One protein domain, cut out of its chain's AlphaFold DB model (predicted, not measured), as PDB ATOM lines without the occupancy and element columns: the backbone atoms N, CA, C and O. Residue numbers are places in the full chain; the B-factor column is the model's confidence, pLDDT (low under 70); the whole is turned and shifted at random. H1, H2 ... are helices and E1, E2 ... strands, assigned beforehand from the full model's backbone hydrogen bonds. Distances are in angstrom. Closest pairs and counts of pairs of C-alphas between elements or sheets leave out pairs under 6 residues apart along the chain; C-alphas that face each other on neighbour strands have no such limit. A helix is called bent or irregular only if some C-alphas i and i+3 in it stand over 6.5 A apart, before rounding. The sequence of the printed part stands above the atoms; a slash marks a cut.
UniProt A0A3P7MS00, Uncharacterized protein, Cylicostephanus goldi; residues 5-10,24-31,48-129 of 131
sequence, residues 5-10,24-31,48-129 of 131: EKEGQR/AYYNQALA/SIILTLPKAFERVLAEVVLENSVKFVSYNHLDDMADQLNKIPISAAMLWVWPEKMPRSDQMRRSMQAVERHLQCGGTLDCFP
ATOM      1  N   GLU A   5     209.984 223.480 158.883       59.16
ATOM      2  CA  GLU A   5     210.508 224.187 157.707       59.16
ATOM      3  C   GLU A   5     209.771 225.507 157.432       59.16
ATOM      4  O   GLU A   5     210.311 226.383 156.759       59.16
ATOM      5  N   LYS A   6     208.556 225.666 157.975       59.59
ATOM      6  CA  LYS A   6     207.732 226.871 157.820       59.59
ATOM      7  C   LYS A   6     207.742 227.800 159.034       59.59
ATOM      8  O   LYS A   6     207.113 228.852 158.975       59.59
ATOM      9  N   GLU A   7     208.445 227.462 160.114       68.31
ATOM     10  CA  GLU A   7     208.497 228.304 161.316       68.31
ATOM     11  C   GLU A   7     209.054 229.699 161.004       68.31
ATOM     12  O   GLU A   7     210.072 229.852 160.331       68.31
ATOM     13  N   GLY A   8     208.377 230.738 161.496       59.22
ATOM     14  CA  GLY A   8     208.780 232.129 161.283       59.22
ATOM     15  C   GLY A   8     208.500 232.684 159.882       59.22
ATOM     16  O   GLY A   8     208.664 233.890 159.687       59.22
ATOM     17  N   GLN A   9     208.039 231.863 158.931       69.56
ATOM     18  CA  GLN A   9     207.551 232.355 157.644       69.56
ATOM     19  C   GLN A   9     206.251 233.138 157.847       69.56
ATOM     20  O   GLN A   9     205.426 232.801 158.703       69.56
ATOM     21  N   ARG A  10     206.076 234.202 157.059       63.31
ATOM     22  CA  ARG A  10     204.830 234.970 157.034       63.31
ATOM     23  C   ARG A  10     203.729 234.085 156.462       63.31
ATOM     24  O   ARG A  10     203.927 233.471 155.412       63.31
ATOM     25  N   ALA A  24     183.388 244.516 160.273       55.94
ATOM     26  CA  ALA A  24     182.770 243.559 159.349       55.94
ATOM     27  C   ALA A  24     183.202 242.112 159.648       55.94
ATOM     28  O   ALA A  24     182.400 241.180 159.590       55.94
ATOM     29  N   TYR A  25     184.462 241.940 160.035       56.19
ATOM     30  CA  TYR A  25     185.066 240.663 160.374       56.19
ATOM     31  C   TYR A  25     184.527 240.067 161.693       56.19
ATOM     32  O   TYR A  25     184.142 238.899 161.753       56.19
ATOM     33  N   TYR A  26     184.398 240.891 162.734       57.12
ATOM     34  CA  TYR A  26     183.732 240.541 163.988       57.12
ATOM     35  C   TYR A  26     182.241 240.244 163.780       57.12
ATOM     36  O   TYR A  26     181.726 239.267 164.317       57.12
ATOM     37  N   ASN A  27     181.558 241.019 162.936       61.81
ATOM     38  CA  ASN A  27     180.159 240.775 162.592       61.81
ATOM     39  C   ASN A  27     179.969 239.446 161.843       61.81
ATOM     40  O   ASN A  27     178.979 238.761 162.078       61.81
ATOM     41  N   GLN A  28     180.917 239.028 160.995       60.97
ATOM     42  CA  GLN A  28     180.889 237.697 160.373       60.97
ATOM     43  C   GLN A  28     181.098 236.575 161.397       60.97
ATOM     44  O   GLN A  28     180.412 235.553 161.333       60.97
ATOM     45  N   ALA A  29     181.999 236.770 162.361       56.72
ATOM     46  CA  ALA A  29     182.199 235.836 163.466       56.72
ATOM     47  C   ALA A  29     180.941 235.694 164.336       56.72
ATOM     48  O   ALA A  29     180.530 234.582 164.670       56.72
ATOM     49  N   LEU A  30     180.294 236.821 164.655       60.47
ATOM     50  CA  LEU A  30     179.014 236.851 165.356       60.47
ATOM     51  C   LEU A  30     177.889 236.230 164.524       60.47
ATOM     52  O   LEU A  30     177.100 235.480 165.072       60.47
ATOM     53  N   ALA A  31     177.820 236.457 163.214       62.34
ATOM     54  CA  ALA A  31     176.813 235.816 162.367       62.34
ATOM     55  C   ALA A  31     176.996 234.287 162.310       62.34
ATOM     56  O   ALA A  31     176.022 233.537 162.259       62.34
ATOM     57  N   SER A  48     179.387 232.269 175.827       67.94
ATOM     58  CA  SER A  48     179.094 231.517 174.601       67.94
ATOM     59  C   SER A  48     180.268 231.433 173.620       67.94
ATOM     60  O   SER A  48     180.426 230.399 172.976       67.94
ATOM     61  N   ILE A  49     181.109 232.469 173.509       73.12
ATOM     62  CA  ILE A  49     182.159 232.538 172.474       73.12
ATOM     63  C   ILE A  49     183.483 233.039 173.031       73.12
ATOM     64  O   ILE A  49     183.521 234.049 173.734       73.12
ATOM     65  N   ILE A  50     184.577 232.385 172.637       82.81
ATOM     66  CA  ILE A  50     185.933 232.922 172.778       82.81
ATOM     67  C   ILE A  50     186.439 233.419 171.423       82.81
ATOM     68  O   ILE A  50     186.476 232.663 170.454       82.81
ATOM     69  N   LEU A  51     186.879 234.675 171.370       82.19
ATOM     70  CA  LEU A  51     187.639 235.218 170.249       82.19
ATOM     71  C   LEU A  51     189.113 235.327 170.641       82.19
ATOM     72  O   LEU A  51     189.459 236.112 171.529       82.19
ATOM     73  N   THR A  52     189.984 234.569 169.975       87.06
ATOM     74  CA  THR A  52     191.435 234.721 170.127       87.06
ATOM     75  C   THR A  52     192.014 235.521 168.971       87.06
ATOM     76  O   THR A  52     191.733 235.255 167.801       87.06
ATOM     77  N   LEU A  53     192.839 236.515 169.298       85.00
ATOM     78  CA  LEU A  53     193.484 237.363 168.305       85.00
ATOM     79  C   LEU A  53     194.865 237.849 168.759       85.00
ATOM     80  O   LEU A  53     195.103 238.027 169.957       85.00
ATOM     81  N   PRO A  54     195.786 238.123 167.821       83.44
ATOM     82  CA  PRO A  54     197.066 238.715 168.171       83.44
ATOM     83  C   PRO A  54     196.899 240.099 168.816       83.44
ATOM     84  O   PRO A  54     196.042 240.889 168.426       83.44
ATOM     85  N   LYS A  55     197.769 240.446 169.769       81.44
ATOM     86  CA  LYS A  55     197.706 241.713 170.517       81.44
ATOM     87  C   LYS A  55     197.770 242.960 169.629       81.44
ATOM     88  O   LYS A  55     197.214 243.996 169.978       81.44
ATOM     89  N   ALA A  56     198.388 242.863 168.452       72.06
ATOM     90  CA  ALA A  56     198.399 243.941 167.461       72.06
ATOM     91  C   ALA A  56     196.984 244.428 167.075       72.06
ATOM     92  O   ALA A  56     196.819 245.589 166.709       72.06
ATOM     93  N   PHE A  57     195.970 243.571 167.220       68.06
ATOM     94  CA  PHE A  57     194.572 243.858 166.903       68.06
ATOM     95  C   PHE A  57     193.766 244.408 168.098       68.06
ATOM     96  O   PHE A  57     192.616 244.806 167.931       68.06
ATOM     97  N   GLU A  58     194.353 244.491 169.297       69.44
ATOM     98  CA  GLU A  58     193.672 244.946 170.524       69.44
ATOM     99  C   GLU A  58     193.162 246.391 170.421       69.44
ATOM    100  O   GLU A  58     192.110 246.717 170.963       69.44
ATOM    101  N   ARG A  59     193.854 247.251 169.659       65.81
ATOM    102  CA  ARG A  59     193.413 248.635 169.409       65.81
ATOM    103  C   ARG A  59     192.043 248.715 168.752       65.81
ATOM    104  O   ARG A  59     191.308 249.651 169.024       65.81
ATOM    105  N   VAL A  60     191.706 247.736 167.924       58.06
ATOM    106  CA  VAL A  60     190.462 247.752 167.157       58.06
ATOM    107  C   VAL A  60     189.303 247.165 167.957       58.06
ATOM    108  O   VAL A  60     188.160 247.562 167.777       58.06
ATOM    109  N   LEU A  61     189.596 246.317 168.946       60.59
ATOM    110  CA  LEU A  61     188.597 245.879 169.923       60.59
ATOM    111  C   LEU A  61     188.036 247.031 170.757       60.59
ATOM    112  O   LEU A  61     186.896 246.951 171.197       60.59
ATOM    113  N   ALA A  62     188.815 248.095 170.967       62.41
ATOM    114  CA  ALA A  62     188.356 249.279 171.691       62.41
ATOM    115  C   ALA A  62     187.273 250.068 170.927       62.41
ATOM    116  O   ALA A  62     186.562 250.863 171.536       62.41
ATOM    117  N   GLU A  63     187.147 249.848 169.615       59.50
ATOM    118  CA  GLU A  63     186.186 250.529 168.740       59.50
ATOM    119  C   GLU A  63     184.913 249.699 168.499       59.50
ATOM    120  O   GLU A  63     183.919 250.218 167.992       59.50
ATOM    121  N   VAL A  64     184.910 248.423 168.899       61.06
ATOM    122  CA  VAL A  64     183.788 247.500 168.705       61.06
ATOM    123  C   VAL A  64     182.977 247.384 169.995       61.06
ATOM    124  O   VAL A  64     183.511 247.101 171.066       61.06
ATOM    125  N   VAL A  65     181.655 247.559 169.900       59.66
ATOM    126  CA  VAL A  65     180.750 247.293 171.027       59.66
ATOM    127  C   VAL A  65     180.663 245.786 171.235       59.66
ATOM    128  O   VAL A  65     180.134 245.051 170.400       59.66
ATOM    129  N   LEU A  66     181.212 245.323 172.353       62.47
ATOM    130  CA  LEU A  66     181.264 243.906 172.681       62.47
ATOM    131  C   LEU A  66     179.938 243.447 173.285       62.47
ATOM    132  O   LEU A  66     179.414 244.069 174.209       62.47
ATOM    133  N   GLU A  67     179.416 242.325 172.797       63.97
ATOM    134  CA  GLU A  67     178.330 241.638 173.488       63.97
ATOM    135  C   GLU A  67     178.891 240.969 174.749       63.97
ATOM    136  O   GLU A  67     179.936 240.319 174.695       63.97
ATOM    137  N   ASN A  68     178.170 241.046 175.874       63.38
ATOM    138  CA  ASN A  68     178.578 240.405 177.137       63.38
ATOM    139  C   ASN A  68     178.807 238.883 177.016       63.38
ATOM    140  O   ASN A  68     179.422 238.285 177.894       63.38
ATOM    141  N   SER A  69     178.317 238.251 175.944       67.75
ATOM    142  CA  SER A  69     178.491 236.825 175.652       67.75
ATOM    143  C   SER A  69     179.836 236.455 175.008       67.75
ATOM    144  O   SER A  69     180.094 235.263 174.823       67.75
ATOM    145  N   VAL A  70     180.676 237.435 174.645       72.81
ATOM    146  CA  VAL A  70     181.968 237.209 173.978       72.81
ATOM    147  C   VAL A  70     183.125 237.481 174.935       72.81
ATOM    148  O   VAL A  70     183.247 238.564 175.505       72.81
ATOM    149  N   LYS A  71     184.025 236.504 175.079       80.94
ATOM    150  CA  LYS A  71     185.308 236.682 175.766       80.94
ATOM    151  C   LYS A  71     186.435 236.867 174.767       80.94
ATOM    152  O   LYS A  71     186.604 236.061 173.857       80.94
ATOM    153  N   PHE A  72     187.250 237.889 174.996       79.88
ATOM    154  CA  PHE A  72     188.426 238.173 174.184       79.88
ATOM    155  C   PHE A  72     189.685 237.650 174.854       79.88
ATOM    156  O   PHE A  72     189.891 237.832 176.055       79.88
ATOM    157  N   VAL A  73     190.536 237.026 174.050       86.81
ATOM    158  CA  VAL A  73     191.871 236.583 174.438       86.81
ATOM    159  C   VAL A  73     192.848 237.190 173.444       86.81
ATOM    160  O   VAL A  73     192.984 236.725 172.309       86.81
ATOM    161  N   SER A  74     193.522 238.255 173.870       85.94
ATOM    162  CA  SER A  74     194.625 238.832 173.111       85.94
ATOM    163  C   SER A  74     195.920 238.092 173.446       85.94
ATOM    164  O   SER A  74     196.176 237.734 174.599       85.94
ATOM    165  N   TYR A  75     196.752 237.826 172.440       86.62
ATOM    166  CA  TYR A  75     198.006 237.102 172.652       86.62
ATOM    167  C   TYR A  75     199.181 237.706 171.880       86.62
ATOM    168  O   TYR A  75     199.039 238.154 170.743       86.62
ATOM    169  N   ASN A  76     200.368 237.723 172.490       82.25
ATOM    170  CA  ASN A  76     201.616 238.036 171.779       82.25
ATOM    171  C   ASN A  76     202.255 236.754 171.252       82.25
ATOM    172  O   ASN A  76     202.752 236.709 170.127       82.25
ATOM    173  N   HIS A  77     202.197 235.700 172.067       83.44
ATOM    174  CA  HIS A  77     202.657 234.367 171.732       83.44
ATOM    175  C   HIS A  77     201.545 233.344 171.937       83.44
ATOM    176  O   HIS A  77     200.651 233.512 172.761       83.44
ATOM    177  N   LEU A  78     201.626 232.251 171.188       83.56
ATOM    178  CA  LEU A  78     200.673 231.150 171.290       83.56
ATOM    179  C   LEU A  78     200.671 230.473 172.670       83.56
ATOM    180  O   LEU A  78     199.621 230.046 173.138       83.56
ATOM    181  N   ASP A  79     201.805 230.450 173.369       85.31
ATOM    182  CA  ASP A  79     201.844 229.957 174.752       85.31
ATOM    183  C   ASP A  79     200.992 230.836 175.688       85.31
ATOM    184  O   ASP A  79     200.233 230.306 176.498       85.31
ATOM    185  N   ASP A  80     201.021 232.163 175.506       87.69
ATOM    186  CA  ASP A  80     200.184 233.093 176.275       87.69
ATOM    187  C   ASP A  80     198.692 232.840 176.018       87.69
ATOM    188  O   ASP A  80     197.866 232.961 176.924       87.69
ATOM    189  N   MET A  81     198.337 232.510 174.770       90.25
ATOM    190  CA  MET A  81     196.969 232.146 174.400       90.25
ATOM    191  C   MET A  81     196.548 230.865 175.124       90.25
ATOM    192  O   MET A  81     195.492 230.840 175.751       90.25
ATOM    193  N   ALA A  82     197.381 229.822 175.083       89.31
ATOM    194  CA  ALA A  82     197.102 228.545 175.736       89.31
ATOM    195  C   ALA A  82     196.897 228.707 177.254       89.31
ATOM    196  O   ALA A  82     195.930 228.184 177.813       89.31
ATOM    197  N   ASP A  83     197.756 229.484 177.915       90.88
ATOM    198  CA  ASP A  83     197.656 229.761 179.350       90.88
ATOM    199  C   ASP A  83     196.384 230.534 179.716       90.88
ATOM    200  O   ASP A  83     195.805 230.306 180.780       90.88
ATOM    201  N   GLN A  84     195.941 231.453 178.854       90.62
ATOM    202  CA  GLN A  84     194.691 232.187 179.047       90.62
ATOM    203  C   GLN A  84     193.472 231.284 178.847       90.62
ATOM    204  O   GLN A  84     192.598 231.261 179.709       90.62
ATOM    205  N   LEU A  85     193.438 230.492 177.773       88.12
ATOM    206  CA  LEU A  85     192.345 229.552 177.494       88.12
ATOM    207  C   LEU A  85     192.150 228.554 178.639       88.12
ATOM    208  O   LEU A  85     191.035 228.364 179.121       88.12
ATOM    209  N   ASN A  86     193.240 228.008 179.179       88.75
ATOM    210  CA  ASN A  86     193.184 227.072 180.304       88.75
ATOM    211  C   ASN A  86     192.576 227.670 181.586       88.75
ATOM    212  O   ASN A  86     192.062 226.927 182.422       88.75
ATOM    213  N   LYS A  87     192.603 228.999 181.747       88.06
ATOM    214  CA  LYS A  87     191.995 229.710 182.886       88.06
ATOM    215  C   LYS A  87     190.529 230.073 182.646       88.06
ATOM    216  O   LYS A  87     189.835 230.450 183.589       88.06
ATOM    217  N   ILE A  88     190.054 229.987 181.404       83.25
ATOM    218  CA  ILE A  88     188.671 230.285 181.037       83.25
ATOM    219  C   ILE A  88     187.849 228.985 181.136       83.25
ATOM    220  O   ILE A  88     188.353 227.900 180.811       83.25
ATOM    221  N   PRO A  89     186.591 229.047 181.618       79.50
ATOM    222  CA  PRO A  89     185.661 227.926 181.510       79.50
ATOM    223  C   PRO A  89     185.504 227.458 180.057       79.50
ATOM    224  O   PRO A  89     185.720 228.235 179.130       79.50
ATOM    225  N   ILE A  90     185.118 226.197 179.859       76.69
ATOM    226  CA  ILE A  90     184.827 225.659 178.520       76.69
ATOM    227  C   ILE A  90     183.795 226.564 177.828       76.69
ATOM    228  O   ILE A  90     182.925 227.126 178.486       76.69
ATOM    229  N   SER A  91     183.929 226.755 176.518       73.00
ATOM    230  CA  SER A  91     183.083 227.646 175.714       73.00
ATOM    231  C   SER A  91     182.375 226.859 174.619       73.00
ATOM    232  O   SER A  91     182.893 225.844 174.171       73.00
ATOM    233  N   ALA A  92     181.223 227.341 174.150       69.00
ATOM    234  CA  ALA A  92     180.464 226.669 173.092       69.00
ATOM    235  C   ALA A  92     181.058 226.889 171.689       69.00
ATOM    236  O   ALA A  92     180.930 226.038 170.816       69.00
ATOM    237  N   ALA A  93     181.736 228.012 171.455       73.31
ATOM    238  CA  ALA A  93     182.435 228.256 170.199       73.31
ATOM    239  C   ALA A  93     183.725 229.046 170.408       73.31
ATOM    240  O   ALA A  93     183.897 229.768 171.398       73.31
ATOM    241  N   MET A  94     184.632 228.897 169.452       80.62
ATOM    242  CA  MET A  94     185.917 229.563 169.432       80.62
ATOM    243  C   MET A  94     186.252 230.013 168.011       80.62
ATOM    244  O   MET A  94     186.254 229.211 167.081       80.62
ATOM    245  N   LEU A  95     186.578 231.293 167.855       79.75
ATOM    246  CA  LEU A  95     187.172 231.816 166.630       79.75
ATOM    247  C   LEU A  95     188.629 232.165 166.913       79.75
ATOM    248  O   LEU A  95     188.923 232.942 167.825       79.75
ATOM    249  N   TRP A  96     189.528 231.609 166.108       84.44
ATOM    250  CA  TRP A  96     190.955 231.859 166.189       84.44
ATOM    251  C   TRP A  96     191.452 232.633 164.973       84.44
ATOM    252  O   TRP A  96     191.492 232.128 163.850       84.44
ATOM    253  N   VAL A  97     191.869 233.875 165.219       77.81
ATOM    254  CA  VAL A  97     192.569 234.698 164.233       77.81
ATOM    255  C   VAL A  97     194.045 234.320 164.216       77.81
ATOM    256  O   VAL A  97     194.722 234.439 165.234       77.81
ATOM    257  N   TRP A  98     194.555 233.884 163.067       76.31
ATOM    258  CA  TRP A  98     195.937 233.433 162.934       76.31
ATOM    259  C   TRP A  98     196.944 234.559 163.212       76.31
ATOM    260  O   TRP A  98     196.711 235.720 162.859       76.31
ATOM    261  N   PRO A  99     198.104 234.238 163.819       73.62
ATOM    262  CA  PRO A  99     199.214 235.179 163.873       73.62
ATOM    263  C   PRO A  99     199.739 235.467 162.461       73.62
ATOM    264  O   PRO A  99     199.653 234.626 161.579       73.62
ATOM    265  N   GLU A 100     200.377 236.618 162.259       69.31
ATOM    266  CA  GLU A 100     200.974 236.967 160.957       69.31
ATOM    267  C   GLU A 100     202.109 236.007 160.537       69.31
ATOM    268  O   GLU A 100     202.434 235.857 159.357       69.31
ATOM    269  N   LYS A 101     202.752 235.361 161.512       69.38
ATOM    270  CA  LYS A 101     203.883 234.455 161.300       69.38
ATOM    271  C   LYS A 101     203.564 233.077 161.841       69.38
ATOM    272  O   LYS A 101     203.000 232.957 162.927       69.38
ATOM    273  N   MET A 102     204.020 232.055 161.124       71.94
ATOM    274  CA  MET A 102     203.889 230.675 161.561       71.94
ATOM    275  C   MET A 102     204.608 230.486 162.911       71.94
ATOM    276  O   MET A 102     205.818 230.739 163.007       71.94
ATOM    277  N   PRO A 103     203.890 230.063 163.956       69.75
ATOM    278  CA  PRO A 103     204.451 229.855 165.284       69.75
ATOM    279  C   PRO A 103     205.345 228.611 165.314       69.75
ATOM    280  O   PRO A 103     205.280 227.745 164.439       69.75
ATOM    281  N   ARG A 104     206.169 228.496 166.362       76.81
ATOM    282  CA  ARG A 104     206.979 227.293 166.588       76.81
ATOM    283  C   ARG A 104     206.089 226.084 166.867       76.81
ATOM    284  O   ARG A 104     205.071 226.196 167.553       76.81
ATOM    285  N   SER A 105     206.529 224.915 166.415       75.44
ATOM    286  CA  SER A 105     205.786 223.652 166.496       75.44
ATOM    287  C   SER A 105     205.359 223.300 167.931       75.44
ATOM    288  O   SER A 105     204.260 222.796 168.152       75.44
ATOM    289  N   ASP A 106     206.203 223.602 168.923       80.94
ATOM    290  CA  ASP A 106     205.899 223.331 170.334       80.94
ATOM    291  C   ASP A 106     204.811 224.247 170.908       80.94
ATOM    292  O   ASP A 106     203.998 223.788 171.712       80.94
ATOM    293  N   GLN A 107     204.762 225.506 170.464       80.44
ATOM    294  CA  GLN A 107     203.745 226.480 170.879       80.44
ATOM    295  C   GLN A 107     202.403 226.174 170.221       80.44
ATOM    296  O   GLN A 107     201.355 226.231 170.865       80.44
ATOM    297  N   MET A 108     202.448 225.764 168.947       82.62
ATOM    298  CA  MET A 108     201.281 225.276 168.219       82.62
ATOM    299  C   MET A 108     200.654 224.083 168.945       82.62
ATOM    300  O   MET A 108     199.463 224.094 169.230       82.62
ATOM    301  N   ARG A 109     201.456 223.087 169.337       83.94
ATOM    302  CA  ARG A 109     200.963 221.908 170.064       83.94
ATOM    303  C   ARG A 109     200.280 222.266 171.387       83.94
ATOM    304  O   ARG A 109     199.221 221.724 171.677       83.94
ATOM    305  N   ARG A 110     200.869 223.160 172.187       85.44
ATOM    306  CA  ARG A 110     200.265 223.605 173.460       85.44
ATOM    307  C   ARG A 110     198.962 224.370 173.235       85.44
ATOM    308  O   ARG A 110     197.988 224.136 173.943       85.44
ATOM    309  N   SER A 111     198.934 225.232 172.222       87.12
ATOM    310  CA  SER A 111     197.732 225.974 171.834       87.12
ATOM    311  C   SER A 111     196.613 225.058 171.371       87.12
ATOM    312  O   SER A 111     195.489 225.213 171.827       87.12
ATOM    313  N   MET A 112     196.925 224.066 170.536       86.69
ATOM    314  CA  MET A 112     195.944 223.092 170.062       86.69
ATOM    315  C   MET A 112     195.337 222.285 171.211       86.69
ATOM    316  O   MET A 112     194.128 222.118 171.239       86.69
ATOM    317  N   GLN A 113     196.129 221.869 172.205       86.94
ATOM    318  CA  GLN A 113     195.597 221.183 173.393       86.94
ATOM    319  C   GLN A 113     194.621 222.060 174.187       86.94
ATOM    320  O   GLN A 113     193.581 221.586 174.645       86.94
ATOM    321  N   ALA A 114     194.948 223.346 174.346       87.19
ATOM    322  CA  ALA A 114     194.058 224.290 175.006       87.19
ATOM    323  C   ALA A 114     192.773 224.496 174.188       87.19
ATOM    324  O   ALA A 114     191.691 224.437 174.754       87.19
ATOM    325  N   VAL A 115     192.874 224.658 172.866       86.56
ATOM    326  CA  VAL A 115     191.722 224.759 171.954       86.56
ATOM    327  C   VAL A 115     190.837 223.516 172.049       86.56
ATOM    328  O   VAL A 115     189.640 223.640 172.276       86.56
ATOM    329  N   GLU A 116     191.412 222.316 171.958       84.31
ATOM    330  CA  GLU A 116     190.687 221.043 172.029       84.31
ATOM    331  C   GLU A 116     189.858 220.917 173.309       84.31
ATOM    332  O   GLU A 116     188.715 220.470 173.242       84.31
ATOM    333  N   ARG A 117     190.367 221.379 174.461       85.50
ATOM    334  CA  ARG A 117     189.599 221.436 175.718       85.50
ATOM    335  C   ARG A 117     188.293 222.223 175.567       85.50
ATOM    336  O   ARG A 117     187.287 221.833 176.147       85.50
ATOM    337  N   HIS A 118     188.295 223.308 174.794       80.38
ATOM    338  CA  HIS A 118     187.085 224.088 174.523       80.38
ATOM    339  C   HIS A 118     186.149 223.410 173.507       80.38
ATOM    340  O   HIS A 118     184.960 223.704 173.498       80.38
ATOM    341  N   LEU A 119     186.640 222.469 172.696       74.19
ATOM    342  CA  LEU A 119     185.835 221.739 171.707       74.19
ATOM    343  C   LEU A 119     185.206 220.449 172.259       74.19
ATOM    344  O   LEU A 119     184.289 219.905 171.645       74.19
ATOM    345  N   GLN A 120     185.654 219.965 173.424       68.62
ATOM    346  CA  GLN A 120     185.246 218.674 174.007       68.62
ATOM    347  C   GLN A 120     183.730 218.503 174.208       68.62
ATOM    348  O   GLN A 120     183.246 217.375 174.188       68.62
ATOM    349  N   CYS A 121     182.974 219.591 174.355       64.94
ATOM    350  CA  CYS A 121     181.521 219.563 174.557       64.94
ATOM    351  C   CYS A 121     180.718 219.815 173.265       64.94
ATOM    352  O   CYS A 121     179.606 220.331 173.325       64.94
ATOM    353  N   GLY A 122     181.280 219.489 172.094       60.72
ATOM    354  CA  GLY A 122     180.666 219.806 170.795       60.72
ATOM    355  C   GLY A 122     180.907 221.251 170.356       60.72
ATOM    356  O   GLY A 122     180.173 221.779 169.523       60.72
ATOM    357  N   GLY A 123     181.926 221.892 170.933       64.81
ATOM    358  CA  GLY A 123     182.296 223.247 170.570       64.81
ATOM    359  C   GLY A 123     182.884 223.307 169.165       64.81
ATOM    360  O   GLY A 123     183.449 222.331 168.673       64.81
ATOM    361  N   THR A 124     182.761 224.460 168.514       70.75
ATOM    362  CA  THR A 124     183.290 224.639 167.156       70.75
ATOM    363  C   THR A 124     184.474 225.582 167.129       70.75
ATOM    364  O   THR A 124     184.466 226.619 167.792       70.75
ATOM    365  N   LEU A 125     185.479 225.204 166.339       77.50
ATOM    366  CA  LEU A 125     186.629 226.028 166.013       77.50
ATOM    367  C   LEU A 125     186.477 226.564 164.598       77.50
ATOM    368  O   LEU A 125     186.368 225.792 163.647       77.50
ATOM    369  N   ASP A 126     186.555 227.878 164.477       76.12
ATOM    370  CA  ASP A 126     186.752 228.545 163.205       76.12
ATOM    371  C   ASP A 126     188.129 229.213 163.193       76.12
ATOM    372  O   ASP A 126     188.587 229.756 164.200       76.12
ATOM    373  N   CYS A 127     188.808 229.128 162.060       72.56
ATOM    374  CA  CYS A 127     190.177 229.588 161.878       72.56
ATOM    375  C   CYS A 127     190.181 230.637 160.781       72.56
ATOM    376  O   CYS A 127     189.675 230.378 159.686       72.56
ATOM    377  N   PHE A 128     190.786 231.793 161.044       64.25
ATOM    378  CA  PHE A 128     190.770 232.874 160.072       64.25
ATOM    379  C   PHE A 128     192.085 233.663 159.937       64.25
ATOM    380  O   PHE A 128     192.659 234.079 160.947       64.25
ATOM    381  N   PRO A 129     192.524 233.957 158.698       62.59
ATOM    382  CA  PRO A 129     192.000 233.359 157.468       62.59
ATOM    383  C   PRO A 129     192.122 231.824 157.525       62.59
ATOM    384  O   PRO A 129     192.906 231.310 158.328       62.59
TER     385      PRO A 129
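AT A GLANCE: This is residues 5 to 10, 24 to 31 and 48 to 129 of the 131 residues of an uncharacterized protein of Cylicostephanus goldi (UniProt A0A3P7MS00). A sheet of four parallel strands forms the core, with helices over both of its faces: H3 and H4 side by side over one face, H1 and H2 over the other, where they stay apart from each other. The 96 printed residues hold four named helices and four named strands, in the order H1 E1 H2 E2 H3 E3 H4 E4, and the sheet runs E2 E1 E3 E4. The class is mixed, helices and strands. The whole is compact, with a radius of gyration of the C-alphas of 13.1 A and spans of 39 by 30 by 21 A.

HOW THE PARTS SIT: In the sheet, E1, residues 49 to 54, and E3, residues 93 to 97, are inner strands; E2, residues 70 to 75, and E4, residues 124 to 128, are edge strands. E1 and E3 are parallel, with N 52 and O 95 at 2.9 A; E2 and E1 have N 71 and O 49 at 2.8 A; E3 and E4 have N 94 and O 124 at 2.8 A. H3, residues 78 to 87, is over E2 at a height over the sheet of 8.7 A. H4, residues 105 to 119, is over E3 and E4 at 11.0 A, on the same face as H3. H3 and H4 touch, the same way at a shallow tilt of 28 degrees; their closest C-alphas, of Ala 82 and Ser 111, are 4.7 A apart. On the opposite face, H2, residues 55 to 61, is over E2 at a height of 8.4 A, and H1, residues 24 to 31, is only just over E1 and E3 at 9.6 A, with 3 of its C-alphas falling on each. H1 and H2 are apart. E1, H2, E2 and E3, H4, E4 are strand-helix-strand units, a helix between two parallel neighbour strands; E2, H3, E3 is a split one, with E1 between its strands. The three crossovers are right-handed. In H1 every O i to N i+4 pair is within hydrogen-bond range, against 5 of 6 in H3, 10 of 11 in H4 and 0 of 3 in H2, which has 3 of 4 O i to N i+3 pairs within range.

IN THESE COORDINATES: E1 begins at C-alpha 49 (182.159, 232.538, 172.474) and is 16.7 A long; E2 is 16.1 A, E3 13.4 A and E4 13.2 A, ending at C-alpha 128 (190.770, 232.874, 160.072). H4 begins at C-alpha 105 (205.786, 223.652, 166.496) and is 20.7 A long; H3 is 14.6 A, H1 10.2 A and H2 10.0 A. H2 is irregular: C-alphas 56 and 59 are 7.1 A apart.

THE WHOLE: The two C-alphas farthest apart, of Glu 5 and Asn 68, are 40.7 A apart. Residues 11 to 23 are not printed, with 23.8 A between C-alphas 10 and 24; nor are residues 32 to 47, with 13.2 A between C-alphas 31 and 48. Of the links printed whole, none is long. The mean pLDDT of the printed part is 74.4, and 38 residues are under 70, among them 5 to 10, 24 to 31 and 57 to 69.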